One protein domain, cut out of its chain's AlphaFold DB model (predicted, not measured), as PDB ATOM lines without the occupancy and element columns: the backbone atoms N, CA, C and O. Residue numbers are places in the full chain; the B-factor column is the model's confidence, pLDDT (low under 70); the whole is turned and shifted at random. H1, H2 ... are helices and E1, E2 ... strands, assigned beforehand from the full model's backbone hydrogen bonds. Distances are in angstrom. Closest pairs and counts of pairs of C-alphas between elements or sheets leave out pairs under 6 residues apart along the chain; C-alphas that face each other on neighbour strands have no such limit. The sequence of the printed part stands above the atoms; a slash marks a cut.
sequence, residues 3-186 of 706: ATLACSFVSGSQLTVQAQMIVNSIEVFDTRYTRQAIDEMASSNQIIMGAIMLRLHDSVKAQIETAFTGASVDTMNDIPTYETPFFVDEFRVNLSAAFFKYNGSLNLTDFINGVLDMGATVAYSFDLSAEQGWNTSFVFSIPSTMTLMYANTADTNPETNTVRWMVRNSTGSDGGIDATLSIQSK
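AT A GLANCE: This is residues 3 to 186 of the 706 residues of an uncharacterized protein of Thermoplasmata archaeon (UniProt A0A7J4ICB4). A large, strongly twisted sheet is only partly face to face with a small one, E8, E13 and E10, in a sandwich, while the long helix H2 packs on the large sheet at E7, E5 and E2. The hairpin of E3 and E4 with H1 makes one end of the long axis, and H3 lies at the other. The printed part has 184 residues, with three named helices and thirteen named strands in the order E1 to E4, H1, H2, E5 to E7, H3, E8 to E13. The large sheet is branched and mixed; the small one runs E8, E13, E10, antiparallel. The class is mixed; the whole is compact, with a radius of gyration of the C-alphas of 17.7 A, and elongated, spanning 57 by 31 by 30 A.

IN THESE COORDINATES: Find C-alpha 3 at (164.220, 56.571, 138.453), where E1, residues 3 to 11, begins; E2, 14 to 22, is 26.6 A long. Next come E3, 25 to 28, E4, 31 to 34, and H1, 35 to 44. H2, 46 to 67, begins at (168.151, 75.942, 149.609) and runs 31.0 A. Then read E5, 72 to 75, E6, 81 to 83, E7, 86 to 94, H3, 108 to 117, E8, 121 to 129, E9, 134 to 141, E10, 146 to 151, E11, 155 to 157, and E12, 162 to 169. E13, 176 to 185, is 29.6 A long and ends at (152.307, 31.686, 150.779).

HOW THE PARTS SIT: Start at E1: E2 is antiparallel on one side, N 6 to O 18 at 2.8 A, and E9 parallel on the other, N 5 to O 137 at 2.8 A. E7 pairs with E2, N 17 to O 91 at 2.8 A, and on its other side with E5, N 74 to O 92 at 2.9 A, and E6, N 83 to O 86 at 2.8 A. E12 pairs with E9, N 138 to O 165 at 2.8 A, and E11, N 164 to O 155 at 2.8 A. In the small sheet, look at N 124 and O 181, 2.7 A, and N 147 and O 184, 2.8 A. H2 is on the large sheet, with C-alphas 57 and 89 closest to E7 at 7.2 A. H1 touches H2 at a steep tilt of 51 degrees, C-alphas 41 and 49 closest at 5.7 A. H3 stands up from the small sheet at 51 degrees. Each O i to N i+4 pair is within hydrogen-bond range in H2 and H3; in H1, 5 of 6.

THE WHOLE: The C-alphas of Ser 44 and Met 118, the two farthest apart, are 56.8 A apart. The printed part has no cut, and E7 to H3 is the long link. The model's pLDDT is under 70 at residues 172 to 175.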
ATOM      1  N   ALA A   3     164.957  56.710 137.202       90.31
ATOM      2  CA  ALA A   3     164.220  56.571 138.453       90.31
ATOM      3  C   ALA A   3     164.068  55.089 138.810       90.31
ATOM      4  O   ALA A   3     163.817  54.254 137.942       90.31
ATOM      5  N   THR A   4     164.215  54.764 140.089       94.62
ATOM      6  CA  THR A   4     163.915  53.442 140.643       94.62
ATOM      7  C   THR A   4     162.871  53.603 141.734       94.62
ATOM      8  O   THR A   4     163.079  54.365 142.673       94.62
ATOM      9  N   LEU A   5     161.755  52.894 141.599       95.44
ATOM     10  CA  LEU A   5     160.700  52.799 142.600       95.44
ATOM     11  C   LEU A   5     160.743  51.381 143.174       95.44
ATOM     12  O   LEU A   5     160.351  50.423 142.505       95.44
ATOM     13  N   ALA A   6     161.297  51.245 144.376       95.75
ATOM     14  CA  ALA A   6     161.404  49.979 145.087       95.75
ATOM     15  C   ALA A   6     160.161  49.771 145.965       95.75
ATOM     16  O   ALA A   6     159.991  50.429 146.988       95.75
ATOM     17  N   CYS A   7     159.290  48.856 145.552       95.75
ATOM     18  CA  CYS A   7     158.040  48.508 146.214       95.75
ATOM     19  C   CYS A   7     158.247  47.268 147.094       95.75
ATOM     20  O   CYS A   7     158.548  46.191 146.584       95.75
ATOM     21  N   SER A   8     158.053  47.387 148.403       93.94
ATOM     22  CA  SER A   8     158.140  46.266 149.349       93.94
ATOM     23  C   SER A   8     156.786  46.015 150.002       93.94
ATOM     24  O   SER A   8     156.143  46.956 150.466       93.94
ATOM     25  N   PHE A   9     156.346  44.758 150.050       89.75
ATOM     26  CA  PHE A   9     155.108  44.388 150.741       89.75
ATOM     27  C   PHE A   9     155.315  44.406 152.259       89.75
ATOM     28  O   PHE A   9     156.239  43.770 152.769       89.75
ATOM     29  N   VAL A  10     154.429  45.101 152.971       85.25
ATOM     30  CA  VAL A  10     154.321  45.058 154.439       85.25
ATOM     31  C   VAL A  10     153.269  44.027 154.851       85.25
ATOM     32  O   VAL A  10     153.492  43.237 155.762       85.25
ATOM     33  N   SER A  11     152.143  44.006 154.136       82.44
ATOM     34  CA  SER A  11     151.080  43.001 154.216       82.44
ATOM     35  C   SER A  11     150.526  42.744 152.808       82.44
ATOM     36  O   SER A  11     150.952  43.389 151.847       82.44
ATOM     37  N   GLY A  12     149.554  41.841 152.659       80.81
ATOM     38  CA  GLY A  12     148.881  41.633 151.372       80.81
ATOM     39  C   GLY A  12     148.137  42.862 150.822       80.81
ATOM     40  O   GLY A  12     147.900  42.955 149.623       80.81
ATOM     41  N   SER A  13     147.790  43.836 151.665       88.19
ATOM     42  CA  SER A  13     147.050  45.048 151.281       88.19
ATOM     43  C   SER A  13     147.876  46.333 151.406       88.19
ATOM     44  O   SER A  13     147.385  47.406 151.061       88.19
ATOM     45  N   GLN A  14     149.119  46.258 151.888       91.56
ATOM     46  CA  GLN A  14     149.940  47.428 152.188       91.56
ATOM     47  C   GLN A  14     151.363  47.277 151.658       91.56
ATOM     48  O   GLN A  14     152.036  46.273 151.902       91.56
ATOM     49  N   LEU A  15     151.854  48.327 150.998       94.38
ATOM     50  CA  LEU A  15     153.212  48.405 150.474       94.38
ATOM     51  C   LEU A  15     153.910  49.688 150.926       94.38
ATOM     52  O   LEU A  15     153.285  50.728 151.136       94.38
ATOM     53  N   THR A  16     155.232  49.625 151.017       95.69
ATOM     54  CA  THR A  16     156.107  50.800 151.096       95.69
ATOM     55  C   THR A  16     156.833  50.966 149.774       95.69
ATOM     56  O   THR A  16     157.392  49.999 149.254       95.69
ATOM     57  N   VAL A  17     156.847  52.182 149.240       96.31
ATOM     58  CA  VAL A  17     157.542  52.521 147.998       96.31
ATOM     59  C   VAL A  17     158.660  53.499 148.318       96.31
ATOM     60  O   VAL A  17     158.398  54.623 148.737       96.31
ATOM     61  N   GLN A  18     159.901  53.073 148.099       95.12
ATOM     62  CA  GLN A  18     161.074  53.933 148.183       95.12
ATOM     63  C   GLN A  18     161.458  54.389 146.777       95.12
ATOM     64  O   GLN A  18     161.794  53.581 145.908       95.12
ATOM     65  N   ALA A  19     161.399  55.693 146.549       93.56
ATOM     66  CA  ALA A  19     161.806  56.310 145.304       93.56
ATOM     67  C   ALA A  19     163.258  56.768 145.402       93.56
ATOM     68  O   ALA A  19     163.612  57.520 146.302       93.56
ATOM     69  N   GLN A  20     164.085  56.354 144.447       93.88
ATOM     70  CA  GLN A  20     165.459  56.818 144.302       93.88
ATOM     71  C   GLN A  20     165.697  57.247 142.858       93.88
ATOM     72  O   GLN A  20     165.456  56.482 141.920       93.88
ATOM     73  N   MET A  21     166.188  58.467 142.654       90.88
ATOM     74  CA  MET A  21     166.313  59.030 141.312       90.88
ATOM     75  C   MET A  21     167.644  59.722 141.058       90.88
ATOM     76  O   MET A  21     168.144  60.464 141.898       90.88
ATOM     77  N   ILE A  22     168.149  59.565 139.833       89.06
ATOM     78  CA  ILE A  22     169.225  60.382 139.274       89.06
ATOM     79  C   ILE A  22     168.617  61.381 138.284       89.06
ATOM     80  O   ILE A  22     168.146  61.038 137.189       89.06
ATOM     81  N   VAL A  23     168.657  62.651 138.678       83.69
ATOM     82  CA  VAL A  23     168.014  63.750 137.954       83.69
ATOM     83  C   VAL A  23     168.995  64.350 136.944       83.69
ATOM     84  O   VAL A  23     169.892  65.113 137.288       83.69
ATOM     85  N   ASN A  24     168.834  64.003 135.663       83.69
ATOM     86  CA  ASN A  24     169.706  64.520 134.596       83.69
ATOM     87  C   ASN A  24     169.402  65.984 134.235       83.69
ATOM     88  O   ASN A  24     170.318  66.758 133.953       83.69
ATOM     89  N   SER A  25     168.120  66.357 134.213       84.75
ATOM     90  CA  SER A  25     167.686  67.749 134.081       84.75
ATOM     91  C   SER A  25     166.226  67.911 134.474       84.75
ATOM     92  O   SER A  25     165.428  67.094 134.022       84.75
ATOM     93  N   ILE A  26     165.866  68.980 135.179       87.25
ATOM     94  CA  ILE A  26     164.485  69.301 135.572       87.25
ATOM     95  C   ILE A  26     164.161  70.763 135.266       87.25
ATOM     96  O   ILE A  26     165.051  71.608 135.290       87.25
ATOM     97  N   GLU A  27     162.900  71.061 134.968       86.19
ATOM     98  CA  GLU A  27     162.415  72.425 134.776       86.19
ATOM     99  C   GLU A  27     161.629  72.889 136.004       86.19
ATOM    100  O   GLU A  27     160.683  72.227 136.431       86.19
ATOM    101  N   VAL A  28     162.058  74.007 136.591       85.38
ATOM    102  CA  VAL A  28     161.437  74.641 137.762       85.38
ATOM    103  C   VAL A  28     161.484  76.154 137.553       85.38
ATOM    104  O   VAL A  28     162.541  76.690 137.223       85.38
ATOM    105  N   PHE A  29     160.351  76.844 137.729       84.88
ATOM    106  CA  PHE A  29     160.213  78.288 137.459       84.88
ATOM    107  C   PHE A  29     160.720  78.695 136.058       84.88
ATOM    108  O   PHE A  29     161.551  79.596 135.934       84.88
ATOM    109  N   ASP A  30     160.294  77.972 135.015       83.31
ATOM    110  CA  ASP A  30     160.675  78.194 133.605       83.31
ATOM    111  C   ASP A  30     162.194  78.124 133.331       83.31
ATOM    112  O   ASP A  30     162.692  78.566 132.293       83.31
ATOM    113  N   THR A  31     162.960  77.572 134.279       85.81
ATOM    114  CA  THR A  31     164.407  77.389 134.179       85.81
ATOM    115  C   THR A  31     164.735  75.906 134.201       85.81
ATOM    116  O   THR A  31     164.364  75.177 135.123       85.81
ATOM    117  N   ARG A  32     165.484  75.451 133.192       86.62
ATOM    118  CA  ARG A  32     165.974  74.075 133.121       86.62
ATOM    119  C   ARG A  32     167.304  73.940 133.857       86.62
ATOM    120  O   ARG A  32     168.335  74.403 133.376       86.62
ATOM    121  N   TYR A  33     167.291  73.238 134.981       88.25
ATOM    122  CA  TYR A  33     168.480  72.880 135.745       88.25
ATOM    123  C   TYR A  33     169.054  71.570 135.212       88.25
ATOM    124  O   TYR A  33     168.344  70.571 135.108       88.25
ATOM    125  N   THR A  34     170.335  71.563 134.844       88.88
ATOM    126  CA  THR A  34     171.081  70.338 134.514       88.88
ATOM    127  C   THR A  34     171.542  69.645 135.794       88.88
ATOM    128  O   THR A  34     171.593  70.274 136.844       88.88
ATOM    129  N   ARG A  35     171.938  68.371 135.719       85.88
ATOM    130  CA  ARG A  35     172.466  67.615 136.867       85.88
ATOM    131  C   ARG A  35     173.507  68.385 137.685       85.88
ATOM    132  O   ARG A  35     173.354  68.511 138.890       85.88
ATOM    133  N   GLN A  36     174.514  68.951 137.016       86.62
ATOM    134  CA  GLN A  36     175.550  69.738 137.684       86.62
ATOM    135  C   GLN A  36     174.957  70.956 138.410       86.62
ATOM    136  O   GLN A  36     175.321  71.225 139.548       86.62
ATOM    137  N   ALA A  37     174.009  71.659 137.782       86.31
ATOM    138  CA  ALA A  37     173.346  72.795 138.412       86.31
ATOM    139  C   ALA A  37     172.510  72.364 139.630       86.31
ATOM    140  O   ALA A  37     172.489  73.076 140.624       86.31
ATOM    141  N   ILE A  38     171.853  71.202 139.582       87.44
ATOM    142  CA  ILE A  38     171.089  70.649 140.713       87.44
ATOM    143  C   ILE A  38     172.032  70.334 141.884       87.44
ATOM    144  O   ILE A  38     171.777  70.780 143.002       87.44
ATOM    145  N   ASP A  39     173.150  69.651 141.619       85.62
ATOM    146  CA  ASP A  39     174.172  69.338 142.628       85.62
ATOM    147  C   ASP A  39     174.740  70.621 143.271       85.62
ATOM    148  O   ASP A  39     174.912  70.704 144.488       85.62
ATOM    149  N   GLU A  40     174.972  71.665 142.471       85.69
ATOM    150  CA  GLU A  40     175.416  72.975 142.957       85.69
ATOM    151  C   GLU A  40     174.334  73.671 143.802       85.69
ATOM    152  O   GLU A  40     174.649  74.228 144.860       85.69
ATOM    153  N   MET A  41     173.057  73.617 143.401       86.81
ATOM    154  CA  MET A  41     171.949  74.212 144.166       86.81
ATOM    155  C   MET A  41     171.798  73.575 145.553       86.81
ATOM    156  O   MET A  41     171.452  74.288 146.495       86.81
ATOM    157  N   ALA A  42     172.139  72.289 145.704       79.56
ATOM    158  CA  ALA A  42     172.097  71.572 146.984       79.56
ATOM    159  C   ALA A  42     172.923  72.272 148.076       79.56
ATOM    160  O   ALA A  42     172.550  72.277 149.248       79.56
ATOM    161  N   SER A  43     174.038  72.889 147.675       80.12
ATOM    162  CA  SER A  43     174.978  73.567 148.572       80.12
ATOM    163  C   SER A  43     174.861  75.095 148.558       80.12
ATOM    164  O   SER A  43     175.284  75.746 149.512       80.12
ATOM    165  N   SER A  44     174.284  75.678 147.501       84.06
ATOM    166  CA  SER A  44     174.320  77.127 147.253       84.06
ATOM    167  C   SER A  44     172.967  77.839 147.349       84.06
ATOM    168  O   SER A  44     172.949  79.044 147.608       84.06
ATOM    169  N   ASN A  45     171.834  77.145 147.167       87.06
ATOM    170  CA  ASN A  45     170.509  77.766 147.200       87.06
ATOM    171  C   ASN A  45     169.412  76.796 147.669       87.06
ATOM    172  O   ASN A  45     168.764  76.112 146.874       87.06
ATOM    173  N   GLN A  46     169.152  76.808 148.978       84.69
ATOM    174  CA  GLN A  46     168.151  75.942 149.609       84.69
ATOM    175  C   GLN A  46     166.713  76.204 149.129       84.69
ATOM    176  O   GLN A  46     165.907  75.281 149.128       84.69
ATOM    177  N   ILE A  47     166.384  77.424 148.683       85.81
ATOM    178  CA  ILE A  47     165.035  77.759 148.189       85.81
ATOM    179  C   ILE A  47     164.782  77.085 146.837       85.81
ATOM    180  O   ILE A  47     163.753  76.440 146.646       85.81
ATOM    181  N   ILE A  48     165.731  77.209 145.903       88.31
ATOM    182  CA  ILE A  48     165.630  76.567 144.584       88.31
ATOM    183  C   ILE A  48     165.681  75.047 144.731       88.31
ATOM    184  O   ILE A  48     164.887  74.353 144.099       88.31
ATOM    185  N   MET A  49     166.558  74.528 145.596       89.94
ATOM    186  CA  MET A  49     166.616  73.092 145.861       89.94
ATOM    187  C   MET A  49     165.299  72.569 146.457       89.94
ATOM    188  O   MET A  49     164.779  71.567 145.977       89.94
ATOM    189  N   GLY A  50     164.691  73.281 147.411       88.12
ATOM    190  CA  GLY A  50     163.373  72.921 147.944       88.12
ATOM    191  C   GLY A  50     162.284  72.863 146.864       88.12
ATOM    192  O   GLY A  50     161.492  71.925 146.841       88.12
ATOM    193  N   ALA A  51     162.282  73.807 145.917       88.88
ATOM    194  CA  ALA A  51     161.345  73.796 144.790       88.88
ATOM    195  C   ALA A  51     161.596  72.634 143.807       88.88
ATOM    196  O   ALA A  51     160.645  72.032 143.310       88.88
ATOM    197  N   ILE A  52     162.864  72.288 143.553       90.38
ATOM    198  CA  ILE A  52     163.244  71.104 142.765       90.38
ATOM    199  C   ILE A  52     162.749  69.825 143.444       90.38
ATOM    200  O   ILE A  52     162.138  68.982 142.790       90.38
ATOM    201  N   MET A  53     162.973  69.692 144.750       90.81
ATOM    202  CA  MET A  53     162.576  68.518 145.524       90.81
ATOM    203  C   MET A  53     161.056  68.366 145.608       90.81
ATOM    204  O   MET A  53     160.564  67.254 145.457       90.81
ATOM    205  N   LEU A  54     160.308  69.465 145.754       89.81
ATOM    206  CA  LEU A  54     158.843  69.443 145.702       89.81
ATOM    207  C   LEU A  54     158.328  68.994 144.327       89.81
ATOM    208  O   LEU A  54     157.450  68.142 144.242       89.81
ATOM    209  N   ARG A  55     158.914  69.502 143.233       90.00
ATOM    210  CA  ARG A  55     158.526  69.081 141.878       90.00
ATOM    211  C   ARG A  55     158.797  67.592 141.639       90.00
ATOM    212  O   ARG A  55     157.998  66.928 140.984       90.00
ATOM    213  N   LEU A  56     159.921  67.081 142.144       90.88
ATOM    214  CA  LEU A  56     160.262  65.659 142.071       90.88
ATOM    215  C   LEU A  56     159.304  64.810 142.909       90.88
ATOM    216  O   LEU A  56     158.813  63.805 142.402       90.88
ATOM    217  N   HIS A  57     159.001  65.243 144.134       92.25
ATOM    218  CA  HIS A  57     158.010  64.617 145.007       92.25
ATOM    219  C   HIS A  57     156.657  64.469 144.301       92.25
ATOM    220  O   HIS A  57     156.154  63.353 144.181       92.25
ATOM    221  N   ASP A  58     156.113  65.560 143.753       90.81
ATOM    222  CA  ASP A  58     154.815  65.553 143.071       90.81
ATOM    223  C   ASP A  58     154.804  64.600 141.861       90.81
ATOM    224  O   ASP A  58     153.862  63.828 141.684       90.81
ATOM    225  N   SER A  59     155.864  64.603 141.042       90.00
ATOM    226  CA  SER A  59     155.975  63.710 139.876       90.00
ATOM    227  C   SER A  59     156.152  62.236 140.255       90.00
ATOM    228  O   SER A  59     155.672  61.353 139.541       90.00
ATOM    229  N   VAL A  60     156.843  61.934 141.357       91.75
ATOM    230  CA  VAL A  60     156.955  60.559 141.869       91.75
ATOM    231  C   VAL A  60     155.619  60.103 142.439       91.75
ATOM    232  O   VAL A  60     155.148  59.021 142.090       91.75
ATOM    233  N   LYS A  61     154.977  60.939 143.258       92.50
ATOM    234  CA  LYS A  61     153.671  60.648 143.845       92.50
ATOM    235  C   LYS A  61     152.626  60.375 142.766       92.50
ATOM    236  O   LYS A  61     151.948  59.359 142.846       92.50
ATOM    237  N   ALA A  62     152.569  61.194 141.714       90.94
ATOM    238  CA  ALA A  62     151.654  60.989 140.590       90.94
ATOM    239  C   ALA A  62     151.897  59.657 139.848       90.94
ATOM    240  O   ALA A  62     150.945  58.968 139.474       90.94
ATOM    241  N   GLN A  63     153.163  59.254 139.664       92.25
ATOM    242  CA  GLN A  63     153.497  57.943 139.084       92.25
ATOM    243  C   GLN A  63     153.045  56.786 139.985       92.25
ATOM    244  O   GLN A  63     152.524  55.795 139.477       92.25
ATOM    245  N   ILE A  64     153.203  56.907 141.308       93.94
ATOM    246  CA  ILE A  64     152.732  55.903 142.276       93.94
ATOM    247  C   ILE A  64     151.198  55.846 142.285       93.94
ATOM    248  O   ILE A  64     150.634  54.764 142.187       93.94
ATOM    249  N   GLU A  65     150.506  56.985 142.332       93.81
ATOM    250  CA  GLU A  65     149.037  57.047 142.275       93.81
ATOM    251  C   GLU A  65     148.480  56.434 140.982       93.81
ATOM    252  O   GLU A  65     147.449  55.765 141.016       93.81
ATOM    253  N   THR A  66     149.189  56.596 139.860       92.25
ATOM    254  CA  THR A  66     148.836  55.948 138.587       92.25
ATOM    255  C   THR A  66     149.073  54.435 138.650       92.25
ATOM    256  O   THR A  66     148.171  53.656 138.345       92.25
ATOM    257  N   ALA A  67     150.254  54.010 139.116       93.19
ATOM    258  CA  ALA A  67     150.621  52.597 139.234       93.19
ATOM    259  C   ALA A  67     149.687  51.810 140.163       93.19
ATOM    260  O   ALA A  67     149.389  50.645 139.901       93.19
ATOM    261  N   PHE A  68     149.205  52.453 141.225       94.12
ATOM    262  CA  PHE A  68     148.289  51.889 142.211       94.12
ATOM    263  C   PHE A  68     146.913  52.557 142.120       94.12
ATOM    264  O   PHE A  68     146.344  52.972 143.131       94.12
ATOM    265  N   THR A  69     146.370  52.669 140.906       93.19
ATOM    266  CA  THR A  69     145.052  53.277 140.677       93.19
ATOM    267  C   THR A  69     143.995  52.654 141.598       93.19
ATOM    268  O   THR A  69     143.817  51.438 141.649       93.19
ATOM    269  N   GLY A  70     143.286  53.502 142.349       90.06
ATOM    270  CA  GLY A  70     142.294  53.068 143.337       90.06
ATOM    271  C   GLY A  70     142.864  52.731 144.720       90.06
ATOM    272  O   GLY A  70     142.097  52.315 145.584       90.06
ATOM    273  N   ALA A  71     144.159  52.911 144.974       93.25
ATOM    274  CA  ALA A  71     144.763  52.848 146.305       93.25
ATOM    275  C   ALA A  71     144.866  54.240 146.960       93.25
ATOM    276  O   ALA A  71     144.725  55.272 146.305       93.25
ATOM    277  N   SER A  72     145.134  54.265 148.266       93.69
ATOM    278  CA  SER A  72     145.534  55.474 148.999       93.69
ATOM    279  C   SER A  72     147.061  55.541 149.062       93.69
ATOM    280  O   SER A  72     147.708  54.541 149.378       93.69
ATOM    281  N   VAL A  73     147.628  56.709 148.744       94.00
ATOM    282  CA  VAL A  73     149.077  56.955 148.731       94.00
ATOM    283  C   VAL A  73     149.413  58.077 149.709       94.00
ATOM    284  O   VAL A  73     149.098  59.245 149.471       94.00
ATOM    285  N   ASP A  74     150.087  57.712 150.792       92.69
ATOM    286  CA  ASP A  74     150.524  58.624 151.844       92.69
ATOM    287  C   ASP A  74     152.035  58.847 151.760       92.69
ATOM    288  O   ASP A  74     152.810  57.924 151.503       92.69
ATOM    289  N   THR A  75     152.477  60.075 152.005       90.38
ATOM    290  CA  THR A  75     153.903  60.398 152.109       90.38
ATOM    291  C   THR A  75     154.399  60.054 153.510       90.38
ATOM    292  O   THR A  75     153.756  60.409 154.495       90.38
ATOM    293  N   MET A  76     155.527  59.350 153.603       88.31
ATOM    294  CA  MET A  76     156.093  58.905 154.884       88.31
ATOM    295  C   MET A  76     157.081  59.912 155.480       88.31
ATOM    296  O   MET A  76     157.209  59.989 156.700       88.31
ATOM    297  N   ASN A  77     157.761  60.685 154.631       82.44
ATOM    298  CA  ASN A  77     158.707  61.714 155.053       82.44
ATOM    299  C   ASN A  77     158.034  63.090 155.106       82.44
ATOM    300  O   ASN A  77     157.346  63.480 154.166       82.44
ATOM    301  N   ASP A  78     158.305  63.872 156.155       75.00
ATOM    302  CA  ASP A  78     157.829  65.263 156.241       75.00
ATOM    303  C   ASP A  78     158.430  66.148 155.131       75.00
ATOM    304  O   ASP A  78     157.808  67.109 154.678       75.00
ATOM    305  N   ILE A  79     159.663  65.839 154.703       79.50
ATOM    306  CA  ILE A  79     160.386  66.514 153.618       79.50
ATOM    307  C   ILE A  79     161.204  65.449 152.862       79.50
ATOM    308  O   ILE A  79     161.905  64.674 153.520       79.50
ATOM    309  N   PRO A  80     161.171  65.401 151.515       86.06
ATOM    310  CA  PRO A  80     162.049  64.520 150.742       86.06
ATOM    311  C   PRO A  80     163.531  64.854 150.981       86.06
ATOM    312  O   PRO A  80     163.861  65.905 151.533       86.06
ATOM    313  N   THR A  81     164.451  63.994 150.542       87.19
ATOM    314  CA  THR A  81     165.897  64.204 150.737       87.19
ATOM    315  C   THR A  81     166.664  64.218 149.418       87.19
ATOM    316  O   THR A  81     166.263  63.608 148.426       87.19
ATOM    317  N   TYR A  82     167.769  64.968 149.394       86.69
ATOM    318  CA  TYR A  82     168.702  64.989 148.272       86.69
ATOM    319  C   TYR A  82     170.113  64.682 148.772       86.69
ATOM    320  O   TYR A  82     170.773  65.526 149.377       86.69
ATOM    321  N   GLU A  83     170.570  63.463 148.515       84.94
ATOM    322  CA  GLU A  83     171.910  62.975 148.825       84.94
ATOM    323  C   GLU A  83     172.695  62.850 147.526       84.94
ATOM    324  O   GLU A  83     172.625  61.821 146.856       84.94
ATOM    325  N   THR A  84     173.418  63.907 147.138       81.38
ATOM    326  CA  THR A  84     174.127  64.005 145.851       81.38
ATOM    327  C   THR A  84     174.757  62.669 145.418       81.38
ATOM    328  O   THR A  84     175.651  62.170 146.109       81.38
ATOM    329  N   PRO A  85     174.360  62.090 144.265       85.06
ATOM    330  CA  PRO A  85     173.493  62.643 143.210       85.06
ATOM    331  C   PRO A  85     172.012  62.196 143.259       85.06
ATOM    332  O   PRO A  85     171.315  62.293 142.244       85.06
ATOM    333  N   PHE A  86     171.548  61.629 144.370       88.81
ATOM    334  CA  PHE A  86     170.249  60.977 144.505       88.81
ATOM    335  C   PHE A  86     169.194  61.869 145.146       88.81
ATOM    336  O   PHE A  86     169.393  62.422 146.222       88.81
ATOM    337  N   PHE A  87     168.027  61.927 144.516       91.06
ATOM    338  CA  PHE A  87     166.791  62.284 145.204       91.06
ATOM    339  C   PHE A  87     166.188  61.019 145.818       91.06
ATOM    340  O   PHE A  87     166.118  60.001 145.120       91.06
ATOM    341  N   VAL A  88     165.771  61.086 147.084       91.62
ATOM    342  CA  VAL A  88     165.163  59.970 147.815       91.62
ATOM    343  C   VAL A  88     163.872  60.412 148.494       91.62
ATOM    344  O   VAL A  88     163.827  61.457 149.150       91.62
ATOM    345  N   ASP A  89     162.834  59.593 148.350       93.88
ATOM    346  CA  ASP A  89     161.540  59.799 148.992       93.88
ATOM    347  C   ASP A  89     160.842  58.473 149.317       93.88
ATOM    348  O   ASP A  89     161.153  57.437 148.723       93.88
ATOM    349  N   GLU A  90     159.902  58.494 150.259       94.06
ATOM    350  CA  GLU A  90     159.216  57.301 150.751       94.06
ATOM    351  C   GLU A  90     157.708  57.511 150.850       94.06
ATOM    352  O   GLU A  90     157.209  58.508 151.381       94.06
ATOM    353  N   PHE A  91     156.975  56.510 150.371       95.31
ATOM    354  CA  PHE A  91     155.522  56.503 150.331       95.31
ATOM    355  C   PHE A  91     154.978  55.211 150.929       95.31
ATOM    356  O   PHE A  91     155.587  54.142 150.834       95.31
ATOM    357  N   ARG A  92     153.789  55.301 151.511       95.75
ATOM    358  CA  ARG A  92     152.976  54.169 151.940       95.75
ATOM    359  C   ARG A  92     151.779  54.060 151.014       95.75
ATOM    360  O   ARG A  92     151.059  55.031 150.815       95.75
ATOM    361  N   VAL A  93     151.563  52.869 150.477       95.56
ATOM    362  CA  VAL A  93     150.435  52.560 149.604       95.56
ATOM    363  C   VAL A  93     149.520  51.582 150.325       95.56
ATOM    364  O   VAL A  93     149.939  50.474 150.661       95.56
ATOM    365  N   ASN A  94     148.274  51.988 150.546       94.06
ATOM    366  CA  ASN A  94     147.224  51.146 151.112       94.06
ATOM    367  C   ASN A  94     146.247  50.770 149.991       94.06
ATOM    368  O   ASN A  94     145.516  51.624 149.475       94.06
ATOM    369  N   LEU A  95     146.248  49.501 149.591       93.38
ATOM    370  CA  LEU A  95     145.372  48.980 148.547       93.38
ATOM    371  C   LEU A  95     143.923  48.966 149.044       93.38
ATOM    372  O   LEU A  95     143.640  48.521 150.156       93.38
ATOM    373  N   SER A  96     143.001  49.438 148.208       90.88
ATOM    374  CA  SER A  96     141.564  49.434 148.506       90.88
ATOM    375  C   SER A  96     140.812  48.432 147.625       90.88
ATOM    376  O   SER A  96     141.367  47.883 146.673       90.88
ATOM    377  N   ALA A  97     139.526  48.197 147.901       90.12
ATOM    378  CA  ALA A  97     138.703  47.312 147.070       90.12
ATOM    379  C   ALA A  97     138.641  47.793 145.605       90.12
ATOM    380  O   ALA A  97     138.610  46.977 144.684       90.12
ATOM    381  N   ALA A  98     138.724  49.112 145.383       91.12
ATOM    382  CA  ALA A  98     138.749  49.703 144.050       91.12
ATOM    383  C   ALA A  98     140.009  49.318 143.257       91.12
ATOM    384  O   ALA A  98     139.904  49.088 142.053       91.12
ATOM    385  N   PHE A  99     141.165  49.174 143.919       93.06
ATOM    386  CA  PHE A  99     142.397  48.689 143.278       93.06
ATOM    387  C   PHE A  99     142.195  47.284 142.693       93.06
ATOM    388  O   PHE A  99     142.524  47.020 141.540       93.06
ATOM    389  N   PHE A 100     141.542  46.399 143.449       92.75
ATOM    390  CA  PHE A 100     141.210  45.045 143.002       92.75
ATOM    391  C   PHE A 100     139.992  44.975 142.068       92.75
ATOM    392  O   PHE A 100     139.550  43.878 141.720       92.75
ATOM    393  N   LYS A 101     139.428  46.125 141.664       90.50
ATOM    394  CA  LYS A 101     138.193  46.221 140.866       90.50
ATOM    395  C   LYS A 101     137.035  45.435 141.504       90.50
ATOM    396  O   LYS A 101     136.199  44.859 140.808       90.50
ATOM    397  N   TYR A 102     137.006  45.397 142.835       89.06
ATOM    398  CA  TYR A 102     136.008  44.690 143.623       89.06
ATOM    399  C   TYR A 102     134.950  45.671 144.141       89.06
ATOM    400  O   TYR A 102     135.273  46.682 144.759       89.06
ATOM    401  N   ASN A 103     133.676  45.364 143.882       81.50
ATOM    402  CA  ASN A 103     132.550  46.257 144.181       81.50
ATOM    403  C   ASN A 103     131.936  46.049 145.580       81.50
ATOM    404  O   ASN A 103     131.003  46.766 145.936       81.50
ATOM    405  N   GLY A 104     132.410  45.069 146.351       77.56
ATOM    406  CA  GLY A 104     131.951  44.825 147.721       77.56
ATOM    407  C   GLY A 104     132.874  45.443 148.774       77.56
ATOM    408  O   GLY A 104     133.940  45.977 148.471       77.56
ATOM    409  N   SER A 105     132.470  45.340 150.036       81.19
ATOM    410  CA  SER A 105     133.301  45.714 151.180       81.19
ATOM    411  C   SER A 105     134.061  44.492 151.690       81.19
ATOM    412  O   SER A 105     133.439  43.574 152.212       81.19
ATOM    413  N   LEU A 106     135.388  44.494 151.567       86.38
ATOM    414  CA  LEU A 106     136.261  43.505 152.205       86.38
ATOM    415  C   LEU A 106     137.144  44.208 153.225       86.38
ATOM    416  O   LEU A 106     137.698  45.274 152.935       86.38
ATOM    417  N   ASN A 107     137.361  43.569 154.368       89.94
ATOM    418  CA  ASN A 107     138.550  43.839 155.155       89.94
ATOM    419  C   ASN A 107     139.742  43.214 154.416       89.94
ATOM    420  O   ASN A 107     140.080  42.050 154.607       89.94
ATOM    421  N   LEU A 108     140.336  43.977 153.493       89.56
ATOM    422  CA  LEU A 108     141.340  43.461 152.559       89.56
ATOM    423  C   LEU A 108     142.583  42.898 153.238       89.56
ATOM    424  O   LEU A 108     143.171  41.961 152.709       89.56
ATOM    425  N   THR A 109     142.998  43.465 154.370       89.19
ATOM    426  CA  THR A 109     144.166  42.966 155.100       89.19
ATOM    427  C   THR A 109     143.910  41.551 155.592       89.19
ATOM    428  O   THR A 109     144.677  40.645 155.267       89.19
ATOM    429  N   ASP A 110     142.803  41.356 156.306       91.50
ATOM    430  CA  ASP A 110     142.465  40.066 156.901       91.50
ATOM    431  C   ASP A 110     142.103  39.055 155.817       91.50
ATOM    432  O   ASP A 110     142.595  37.929 155.824       91.50
ATOM    433  N   PHE A 111     141.334  39.486 154.813       94.06
ATOM    434  CA  PHE A 111     140.952  38.639 153.695       94.06
ATOM    435  C   PHE A 111     142.163  38.163 152.888       94.06
ATOM    436  O   PHE A 111     142.307  36.963 152.685       94.06
ATOM    437  N   ILE A 112     143.052  39.063 152.439       94.12
ATOM    438  CA  ILE A 112     144.205  38.683 151.604       94.12
ATOM    439  C   ILE A 112     145.186  37.813 152.391       94.12
ATOM    440  O   ILE A 112     145.636  36.793 151.871       94.12
ATOM    441  N   ASN A 113     145.518  38.193 153.628       92.25
ATOM    442  CA  ASN A 113     146.438  37.403 154.445       92.25
ATOM    443  C   ASN A 113     145.836  36.029 154.770       92.25
ATOM    444  O   ASN A 113     146.512  35.021 154.574       92.25
ATOM    445  N   GLY A 114     144.552  35.978 155.137       94.31
ATOM    446  CA  GLY A 114     143.847  34.731 155.412       94.31
ATOM    447  C   GLY A 114     143.767  33.813 154.190       94.31
ATOM    448  O   GLY A 114     144.105  32.637 154.281       94.31
ATOM    449  N   VAL A 115     143.400  34.318 153.003       95.00
ATOM    450  CA  VAL A 115     143.374  33.464 151.796       95.00
ATOM    451  C   VAL A 115     144.768  32.999 151.384       95.00
ATOM    452  O   VAL A 115     144.909  31.858 150.950       95.00
ATOM    453  N   LEU A 116     145.806  33.828 151.547       93.56
ATOM    454  CA  LEU A 116     147.191  33.410 151.303       93.56
ATOM    455  C   LEU A 116     147.619  32.299 152.269       93.56
ATOM    456  O   LEU A 116     148.279  31.356 151.830       93.56
ATOM    457  N   ASP A 117     147.224  32.376 153.542       93.69
ATOM    458  CA  ASP A 117     147.514  31.342 154.542       93.69
ATOM    459  C   ASP A 117     146.675  30.063 154.368       93.69
ATOM    460  O   ASP A 117     147.102  28.976 154.749       93.69
ATOM    461  N   MET A 118     145.538  30.150 153.671       93.81
ATOM    462  CA  MET A 118     144.790  28.993 153.153       93.81
ATOM    463  C   MET A 118     145.366  28.430 151.837       93.81
ATOM    464  O   MET A 118     144.783  27.534 151.227       93.81
ATOM    465  N   GLY A 119     146.492  28.969 151.357       92.19
ATOM    466  CA  GLY A 119     147.176  28.498 150.152       92.19
ATOM    467  C   GLY A 119     146.637  29.064 148.836       92.19
ATOM    468  O   GLY A 119     146.993  28.554 147.770       92.19
ATOM    469  N   ALA A 120     145.820  30.120 148.864       94.25
ATOM    470  CA  ALA A 120     145.352  30.790 147.655       94.25
ATOM    471  C   ALA A 120     146.489  31.482 146.891       94.25
ATOM    472  O   ALA A 120     147.518  31.864 147.448       94.25
ATOM    473  N   THR A 121     146.259  31.722 145.602       94.88
ATOM    474  CA  THR A 121     147.065  32.639 144.792       94.88
ATOM    475  C   THR A 121     146.329  33.966 144.641       94.88
ATOM    476  O   THR A 121     145.189  33.991 144.172       94.88
ATOM    477  N   VAL A 122     146.997  35.061 145.007       96.06
ATOM    478  CA  VAL A 122     146.463  36.430 144.934       96.06
ATOM    479  C   VAL A 122     147.168  37.199 143.825       96.06
ATOM    480  O   VAL A 122     148.400  37.227 143.775       96.06
ATOM    481  N   ALA A 123     146.390  37.818 142.939       96.31
ATOM    482  CA  ALA A 123     146.868  38.606 141.812       96.31
ATOM    483  C   ALA A 123     146.740  40.118 142.059       96.31
ATOM    484  O   ALA A 123     145.733  40.603 142.571       96.31
ATOM    485  N   TYR A 124     147.755  40.858 141.631       95.38
ATOM    486  CA  TYR A 124     147.864  42.309 141.683       95.38
ATOM    487  C   TYR A 124     148.097  42.820 140.266       95.38
ATOM    488  O   TYR A 124     148.918  42.259 139.536       95.38
ATOM    489  N   SER A 125     147.399  43.886 139.888       95.12
ATOM    490  CA  SER A 125     147.559  44.538 138.591       95.12
ATOM    491  C   SER A 125     147.934  45.998 138.794       95.12
ATOM    492  O   SER A 125     147.344  46.671 139.634       95.12
ATOM    493  N   PHE A 126     148.913  46.469 138.031       94.31
ATOM    494  CA  PHE A 126     149.488  47.800 138.147       94.31
ATOM    495  C   PHE A 126     149.556  48.467 136.776       94.31
ATOM    496  O   PHE A 126     150.014  47.851 135.811       94.31
ATOM    497  N   ASP A 127     149.193  49.746 136.728       93.00
ATOM    498  CA  ASP A 127     149.259  50.568 135.518       93.00
ATOM    499  C   ASP A 127     150.552  51.400 135.561       93.00
ATOM    500  O   ASP A 127     150.579  52.572 135.948       93.00
ATOM    501  N   LEU A 128     151.682  50.757 135.255       93.62
ATOM    502  CA  LEU A 128     153.005  51.351 135.441       93.62
ATOM    503  C   LEU A 128     153.267  52.414 134.379       93.62
ATOM    504  O   LEU A 128     153.190  52.128 133.188       93.62
ATOM    505  N   SER A 129     153.657  53.620 134.791       91.44
ATOM    506  CA  SER A 129     153.968  54.714 133.868       91.44
ATOM    507  C   SER A 129     155.278  55.421 134.210       91.44
ATOM    508  O   SER A 129     155.763  55.358 135.341       91.44
ATOM    509  N   ALA A 130     155.875  56.077 133.213       89.94
ATOM    510  CA  ALA A 130     157.032  56.948 133.392       89.94
ATOM    511  C   ALA A 130     156.748  58.352 132.849       89.94
ATOM    512  O   ALA A 130     156.189  58.511 131.763       89.94
ATOM    513  N   GLU A 131     157.193  59.372 133.581       85.12
ATOM    514  CA  GLU A 131     157.134  60.777 133.163       85.12
ATOM    515  C   GLU A 131     157.903  61.036 131.857       85.12
ATOM    516  O   GLU A 131     158.849  60.324 131.496       85.12
ATOM    517  N   GLN A 132     157.526  62.092 131.134       85.06
ATOM    518  CA  GLN A 132     158.186  62.428 129.873       85.06
ATOM    519  C   GLN A 132     159.682  62.713 130.091       85.06
ATOM    520  O   GLN A 132     160.086  63.553 130.894       85.06
ATOM    521  N   GLY A 133     160.531  62.029 129.325       81.44
ATOM    522  CA  GLY A 133     161.986  62.113 129.430       81.44
ATOM    523  C   GLY A 133     162.584  61.232 130.533       81.44
ATOM    524  O   GLY A 133     163.780  61.366 130.827       81.44
ATOM    525  N   TRP A 134     161.793  60.363 131.172       86.56
ATOM    526  CA  TRP A 134     162.224  59.470 132.249       86.56
ATOM    527  C   TRP A 134     162.242  58.013 131.786       86.56
ATOM    528  O   TRP A 134     161.448  57.586 130.951       86.56
ATOM    529  N   ASN A 135     163.166  57.251 132.361       89.38
ATOM    530  CA  ASN A 135     163.086  55.806 132.422       89.38
ATOM    531  C   ASN A 135     162.847  55.448 133.892       89.38
ATOM    532  O   ASN A 135     163.663  55.806 134.746       89.38
ATOM    533  N   THR A 136     161.740  54.768 134.179       91.69
ATOM    534  CA  THR A 136     161.364  54.375 135.541       91.69
ATOM    535  C   THR A 136     161.430  52.857 135.657       91.69
ATOM    536  O   THR A 136     160.799  52.128 134.892       91.69
ATOM    537  N   SER A 137     162.238  52.365 136.595       94.38
ATOM    538  CA  SER A 137     162.289  50.954 136.978       94.38
ATOM    539  C   SER A 137     161.425  50.728 138.212       94.38
ATOM    540  O   SER A 137     161.728  51.270 139.271       94.38
ATOM    541  N   PHE A 138     160.396  49.898 138.095       95.62
ATOM    542  CA  PHE A 138     159.589  49.435 139.221       95.62
ATOM    543  C   PHE A 138     160.148  48.095 139.690       95.62
ATOM    544  O   PHE A 138     160.221  47.154 138.898       95.62
ATOM    545  N   VAL A 139     160.581  48.016 140.946       96.12
ATOM    546  CA  VAL A 139     161.185  46.815 141.536       96.12
ATOM    547  C   VAL A 139     160.333  46.379 142.715       96.12
ATOM    548  O   VAL A 139     160.319  47.045 143.740       96.12
ATOM    549  N   PHE A 140     159.630  45.262 142.577       95.38
ATOM    550  CA  PHE A 140     158.815  44.680 143.634       95.38
ATOM    551  C   PHE A 140     159.613  43.617 144.385       95.38
ATOM    552  O   PHE A 140     160.050  42.631 143.789       95.38
ATOM    553  N   SER A 141     159.781  43.808 145.689       93.12
ATOM    554  CA  SER A 141     160.401  42.854 146.605       93.12
ATOM    555  C   SER A 141     159.319  42.039 147.302       93.12
ATOM    556  O   SER A 141     158.552  42.562 148.113       93.12
ATOM    557  N   ILE A 142     159.249  40.747 146.976       91.19
ATOM    558  CA  ILE A 142     158.266  39.825 147.546       91.19
ATOM    559  C   ILE A 142     158.817  39.286 148.878       91.19
ATOM    560  O   ILE A 142     159.972  38.843 148.921       91.19
ATOM    561  N   PRO A 143     158.027  39.282 149.970       89.88
ATOM    562  CA  PRO A 143     158.475  38.804 151.273       89.88
ATOM    563  C   PRO A 143     159.020  37.379 151.212       89.88
ATOM    564  O   PRO A 143     158.539  36.548 150.444       89.88
ATOM    565  N   SER A 144     159.998  37.055 152.061       89.25
ATOM    566  CA  SER A 144     160.602  35.718 152.081       89.25
ATOM    567  C   SER A 144     159.617  34.609 152.450       89.25
ATOM    568  O   SER A 144     159.906  33.454 152.150       89.25
ATOM    569  N   THR A 145     158.483  34.945 153.071       88.69
ATOM    570  CA  THR A 145     157.360  34.050 153.402       88.69
ATOM    571  C   THR A 145     156.452  33.741 152.208       88.69
ATOM    572  O   THR A 145     155.631  32.835 152.298       88.69
ATOM    573  N   MET A 146     156.617  34.442 151.084       91.00
ATOM    574  CA  MET A 146     155.779  34.330 149.889       91.00
ATOM    575  C   MET A 146     156.604  33.884 148.675       91.00
ATOM    576  O   MET A 146     157.811  34.133 148.584       91.00
ATOM    577  N   THR A 147     155.942  33.242 147.719       90.75
ATOM    578  CA  THR A 147     156.505  32.792 146.443       90.75
ATOM    579  C   THR A 147     155.839  33.520 145.288       90.75
ATOM    580  O   THR A 147     154.620  33.692 145.263       90.75
ATOM    581  N   LEU A 148     156.648  33.915 144.306       92.75
ATOM    582  CA  LEU A 148     156.173  34.396 143.015       92.75
ATOM    583  C   LEU A 148     155.572  33.246 142.197       92.75
ATOM    584  O   LEU A 148     156.287  32.313 141.839       92.75
ATOM    585  N   MET A 149     154.295  33.358 141.838       92.50
ATOM    586  CA  MET A 149     153.614  32.393 140.967       92.50
ATOM    587  C   MET A 149     153.629  32.833 139.505       92.50
ATOM    588  O   MET A 149     153.824  32.018 138.604       92.50
ATOM    589  N   TYR A 150     153.432  34.129 139.258       93.56
ATOM    590  CA  TYR A 150     153.370  34.683 137.909       93.56
ATOM    591  C   TYR A 150     153.754  36.164 137.898       93.56
ATOM    592  O   TYR A 150     153.378  36.911 138.796       93.56
ATOM    593  N   ALA A 151     154.472  36.591 136.859       93.69
ATOM    594  CA  ALA A 151     154.652  37.996 136.514       93.69
ATOM    595  C   ALA A 151     154.730  38.143 134.988       93.69
ATOM    596  O   ALA A 151     155.503  37.432 134.339       93.69
ATOM    597  N   ASN A 152     153.946  39.042 134.392       92.06
ATOM    598  CA  ASN A 152     153.969  39.245 132.940       92.06
ATOM    599  C   ASN A 152     155.139  40.154 132.524       92.06
ATOM    600  O   ASN A 152     155.355  41.206 133.109       92.06
ATOM    601  N   THR A 153     155.874  39.816 131.460       86.31
ATOM    602  CA  THR A 153     156.879  40.711 130.826       86.31
ATOM    603  C   THR A 153     157.984  41.269 131.749       86.31
ATOM    604  O   THR A 153     158.683  42.203 131.365       86.31
ATOM    605  N   ALA A 154     158.145  40.707 132.949       90.12
ATOM    606  CA  ALA A 154     159.053  41.197 133.980       90.12
ATOM    607  C   ALA A 154     160.402  40.475 133.953       90.12
ATOM    608  O   ALA A 154     160.468  39.278 133.668       90.12
ATOM    609  N   ASP A 155     161.454  41.175 134.369       91.62
ATOM    610  CA  ASP A 155     162.717  40.548 134.749       91.62
ATOM    611  C   ASP A 155     162.593  40.043 136.195       91.62
ATOM    612  O   ASP A 155     162.443  40.833 137.133       91.62
ATOM    613  N   THR A 156     162.635  38.725 136.399       91.62
ATOM    614  CA  THR A 156     162.500  38.103 137.725       91.62
ATOM    615  C   THR A 156     163.851  37.609 138.240       91.62
ATOM    616  O   THR A 156     164.668  37.080 137.486       91.62
ATOM    617  N   ASN A 157     164.099  37.771 139.541       89.31
ATOM    618  CA  ASN A 157     165.258  37.192 140.214       89.31
ATOM    619  C   ASN A 157     164.793  36.305 141.384       89.31
ATOM    620  O   ASN A 157     164.379  36.836 142.420       89.31
ATOM    621  N   PRO A 158     164.868  34.969 141.237       82.38
ATOM    622  CA  PRO A 158     164.475  34.029 142.282       82.38
ATOM    623  C   PRO A 158     165.328  34.109 143.554       82.38
ATOM    624  O   PRO A 158     164.805  33.864 144.637       82.38
ATOM    625  N   GLU A 159     166.618  34.458 143.453       83.62
ATOM    626  CA  GLU A 159     167.527  34.499 144.611       83.62
ATOM    627  C   GLU A 159     167.165  35.632 145.575       83.62
ATOM    628  O   GLU A 159     167.219  35.467 146.791       83.62
ATOM    629  N   THR A 160     166.760  36.777 145.026       84.44
ATOM    630  CA  THR A 160     166.366  37.961 145.799       84.44
ATOM    631  C   THR A 160     164.852  38.090 145.969       84.44
ATOM    632  O   THR A 160     164.404  39.017 146.636       84.44
ATOM    633  N   ASN A 161     164.065  37.179 145.384       89.00
ATOM    634  CA  ASN A 161     162.598  37.223 145.335       89.00
ATOM    635  C   ASN A 161     162.057  38.568 144.808       89.00
ATOM    636  O   ASN A 161     161.126  39.150 145.366       89.00
ATOM    637  N   THR A 162     162.681  39.093 143.746       93.19
ATOM    638  CA  THR A 162     162.343  40.409 143.178       93.19
ATOM    639  C   THR A 162     161.800  40.313 141.762       93.19
ATOM    640  O   THR A 162     162.285  39.514 140.956       93.19
ATOM    641  N   VAL A 163     160.865  41.201 141.433       94.94
ATOM    642  CA  VAL A 163     160.269  41.347 140.101       94.94
ATOM    643  C   VAL A 163     160.487  42.770 139.605       94.94
ATOM    644  O   VAL A 163     160.193  43.720 140.327       94.94
ATOM    645  N   ARG A 164     161.015  42.933 138.389       95.19
ATOM    646  CA  ARG A 164     161.351  44.243 137.826       95.19
ATOM    647  C   ARG A 164     160.660  44.496 136.492       95.19
ATOM    648  O   ARG A 164     160.796  43.712 135.559       95.19
ATOM    649  N   TRP A 165     160.042  45.666 136.379       95.31
ATOM    650  CA  TRP A 165     159.592  46.249 135.114       95.31
ATOM    651  C   TRP A 165     160.351  47.543 134.831       95.31
ATOM    652  O   TRP A 165     160.652  48.309 135.746       95.31
ATOM    653  N   MET A 166     160.661  47.805 133.562       92.94
ATOM    654  CA  MET A 166     161.290  49.054 133.128       92.94
ATOM    655  C   MET A 166     160.402  49.748 132.100       92.94
ATOM    656  O   MET A 166     160.246  49.266 130.979       92.94
ATOM    657  N   VAL A 167     159.885  50.916 132.467       91.25
ATOM    658  CA  VAL A 167     159.080  51.770 131.596       91.25
ATOM    659  C   VAL A 167     159.983  52.858 131.019       91.25
ATOM    660  O   VAL A 167     160.572  53.648 131.758       91.25
ATOM    661  N   ARG A 168     160.146  52.886 129.691       89.00
ATOM    662  CA  ARG A 168     161.030  53.839 128.998       89.00
ATOM    663  C   ARG A 168     160.211  54.911 128.291       89.00
ATOM    664  O   ARG A 168     159.671  54.641 127.225       89.00
ATOM    665  N   ASN A 169     160.197  56.135 128.814       86.62
ATOM    666  CA  ASN A 169     159.492  57.269 128.213       86.62
ATOM    667  C   ASN A 169     160.445  58.416 127.828       86.62
ATOM    668  O   ASN A 169     160.184  59.597 128.047       86.62
ATOM    669  N   SER A 170     161.592  58.080 127.233       74.12
ATOM    670  CA  SER A 170     162.609  59.072 126.846       74.12
ATOM    671  C   SER A 170     162.159  60.069 125.760       74.12
ATOM    672  O   SER A 170     162.683  61.182 125.716       74.12
ATOM    673  N   THR A 171     161.189  59.701 124.909       72.12
ATOM    674  CA  THR A 171     160.726  60.489 123.747       72.12
ATOM    675  C   THR A 171     159.312  61.065 123.885       72.12
ATOM    676  O   THR A 171     158.928  61.878 123.048       72.12
ATOM    677  N   GLY A 172     158.543  60.690 124.918       66.31
ATOM    678  CA  GLY A 172     157.187  61.207 125.165       66.31
ATOM    679  C   GLY A 172     156.071  60.596 124.308       66.31
ATOM    680  O   GLY A 172     154.995  61.179 124.238       66.31
ATOM    681  N   SER A 173     156.326  59.484 123.607       61.53
ATOM    682  CA  SER A 173     155.420  58.935 122.581       61.53
ATOM    683  C   SER A 173     154.522  57.788 123.051       61.53
ATOM    684  O   SER A 173     153.442  57.634 122.493       61.53
ATOM    685  N   ASP A 174     154.955  56.998 124.035       64.69
ATOM    686  CA  ASP A 174     154.124  56.034 124.768       64.69
ATOM    687  C   ASP A 174     154.913  55.554 125.997       64.69
ATOM    688  O   ASP A 174     156.089  55.206 125.870       64.69
ATOM    689  N   GLY A 175     154.318  55.616 127.185       68.12
ATOM    690  CA  GLY A 175     155.056  55.568 128.451       68.12
ATOM    691  C   GLY A 175     154.405  54.720 129.533       68.12
ATOM    692  O   GLY A 175     154.699  54.963 130.699       68.12
ATOM    693  N   GLY A 176     153.518  53.789 129.165       83.12
ATOM    694  CA  GLY A 176     152.798  52.907 130.087       83.12
ATOM    695  C   GLY A 176     153.026  51.417 129.808       83.12
ATOM    696  O   GLY A 176     153.269  51.029 128.667       83.12
ATOM    697  N   ILE A 177     152.960  50.585 130.850       90.31
ATOM    698  CA  ILE A 177     152.970  49.116 130.778       90.31
ATOM    699  C   ILE A 177     151.956  48.568 131.789       90.31
ATOM    700  O   ILE A 177     152.033  48.893 132.973       90.31
ATOM    701  N   ASP A 178     151.086  47.663 131.339       90.69
ATOM    702  CA  ASP A 178     150.206  46.894 132.223       90.69
ATOM    703  C   ASP A 178     151.001  45.746 132.862       90.69
ATOM    704  O   ASP A 178     151.408  44.791 132.188       90.69
ATOM    705  N   ALA A 179     151.225  45.817 134.171       93.88
ATOM    706  CA  ALA A 179     151.944  44.801 134.929       93.88
ATOM    707  C   ALA A 179     150.979  43.977 135.787       93.88
ATOM    708  O   ALA A 179     150.099  44.507 136.452       93.88
ATOM    709  N   THR A 180     151.151  42.662 135.795       94.94
ATOM    710  CA  THR A 180     150.424  41.715 136.640       94.94
ATOM    711  C   THR A 180     151.424  40.865 137.401       94.94
ATOM    712  O   THR A 180     152.362  40.326 136.812       94.94
ATOM    713  N   LEU A 181     151.184  40.719 138.699       94.62
ATOM    714  CA  LEU A 181     151.960  39.930 139.644       94.62
ATOM    715  C   LEU A 181     151.020  38.992 140.402       94.62
ATOM    716  O   LEU A 181     149.987  39.439 140.885       94.62
ATOM    717  N   SER A 182     151.375  37.724 140.579       95.12
ATOM    718  CA  SER A 182     150.631  36.804 141.445       95.12
ATOM    719  C   SER A 182     151.555  36.116 142.435       95.12
ATOM    720  O   SER A 182     152.632  35.648 142.058       95.12
ATOM    721  N   ILE A 183     151.125  36.041 143.694       93.88
ATOM    722  CA  ILE A 183     151.900  35.470 144.801       93.88
ATOM    723  C   ILE A 183     151.084  34.431 145.574       93.88
ATOM    724  O   ILE A 183     149.853  34.452 145.546       93.88
ATOM    725  N   GLN A 184     151.789  33.558 146.286       93.19
ATOM    726  CA  GLN A 184     151.233  32.540 147.180       93.19
ATOM    727  C   GLN A 184     152.097  32.436 148.448       93.19
ATOM    728  O   GLN A 184     153.300  32.701 148.387       93.19
ATOM    729  N   SER A 185     151.521  32.027 149.582       92.19
ATOM    730  CA  SER A 185     152.307  31.686 150.779       92.19
ATOM    731  C   SER A 185     153.220  30.484 150.523       92.19
ATOM    732  O   SER A 185     152.824  29.517 149.875       92.19
ATOM    733  N   LYS A 186     154.458  30.520 151.036       90.38
ATOM    734  CA  LYS A 186     155.375  29.365 150.981       90.38
ATOM    735  C   LYS A 186     154.925  28.223 151.876       90.38
ATOM    736  O   LYS A 186     155.088  27.068 151.503       90.38
TER     737      LYS A 186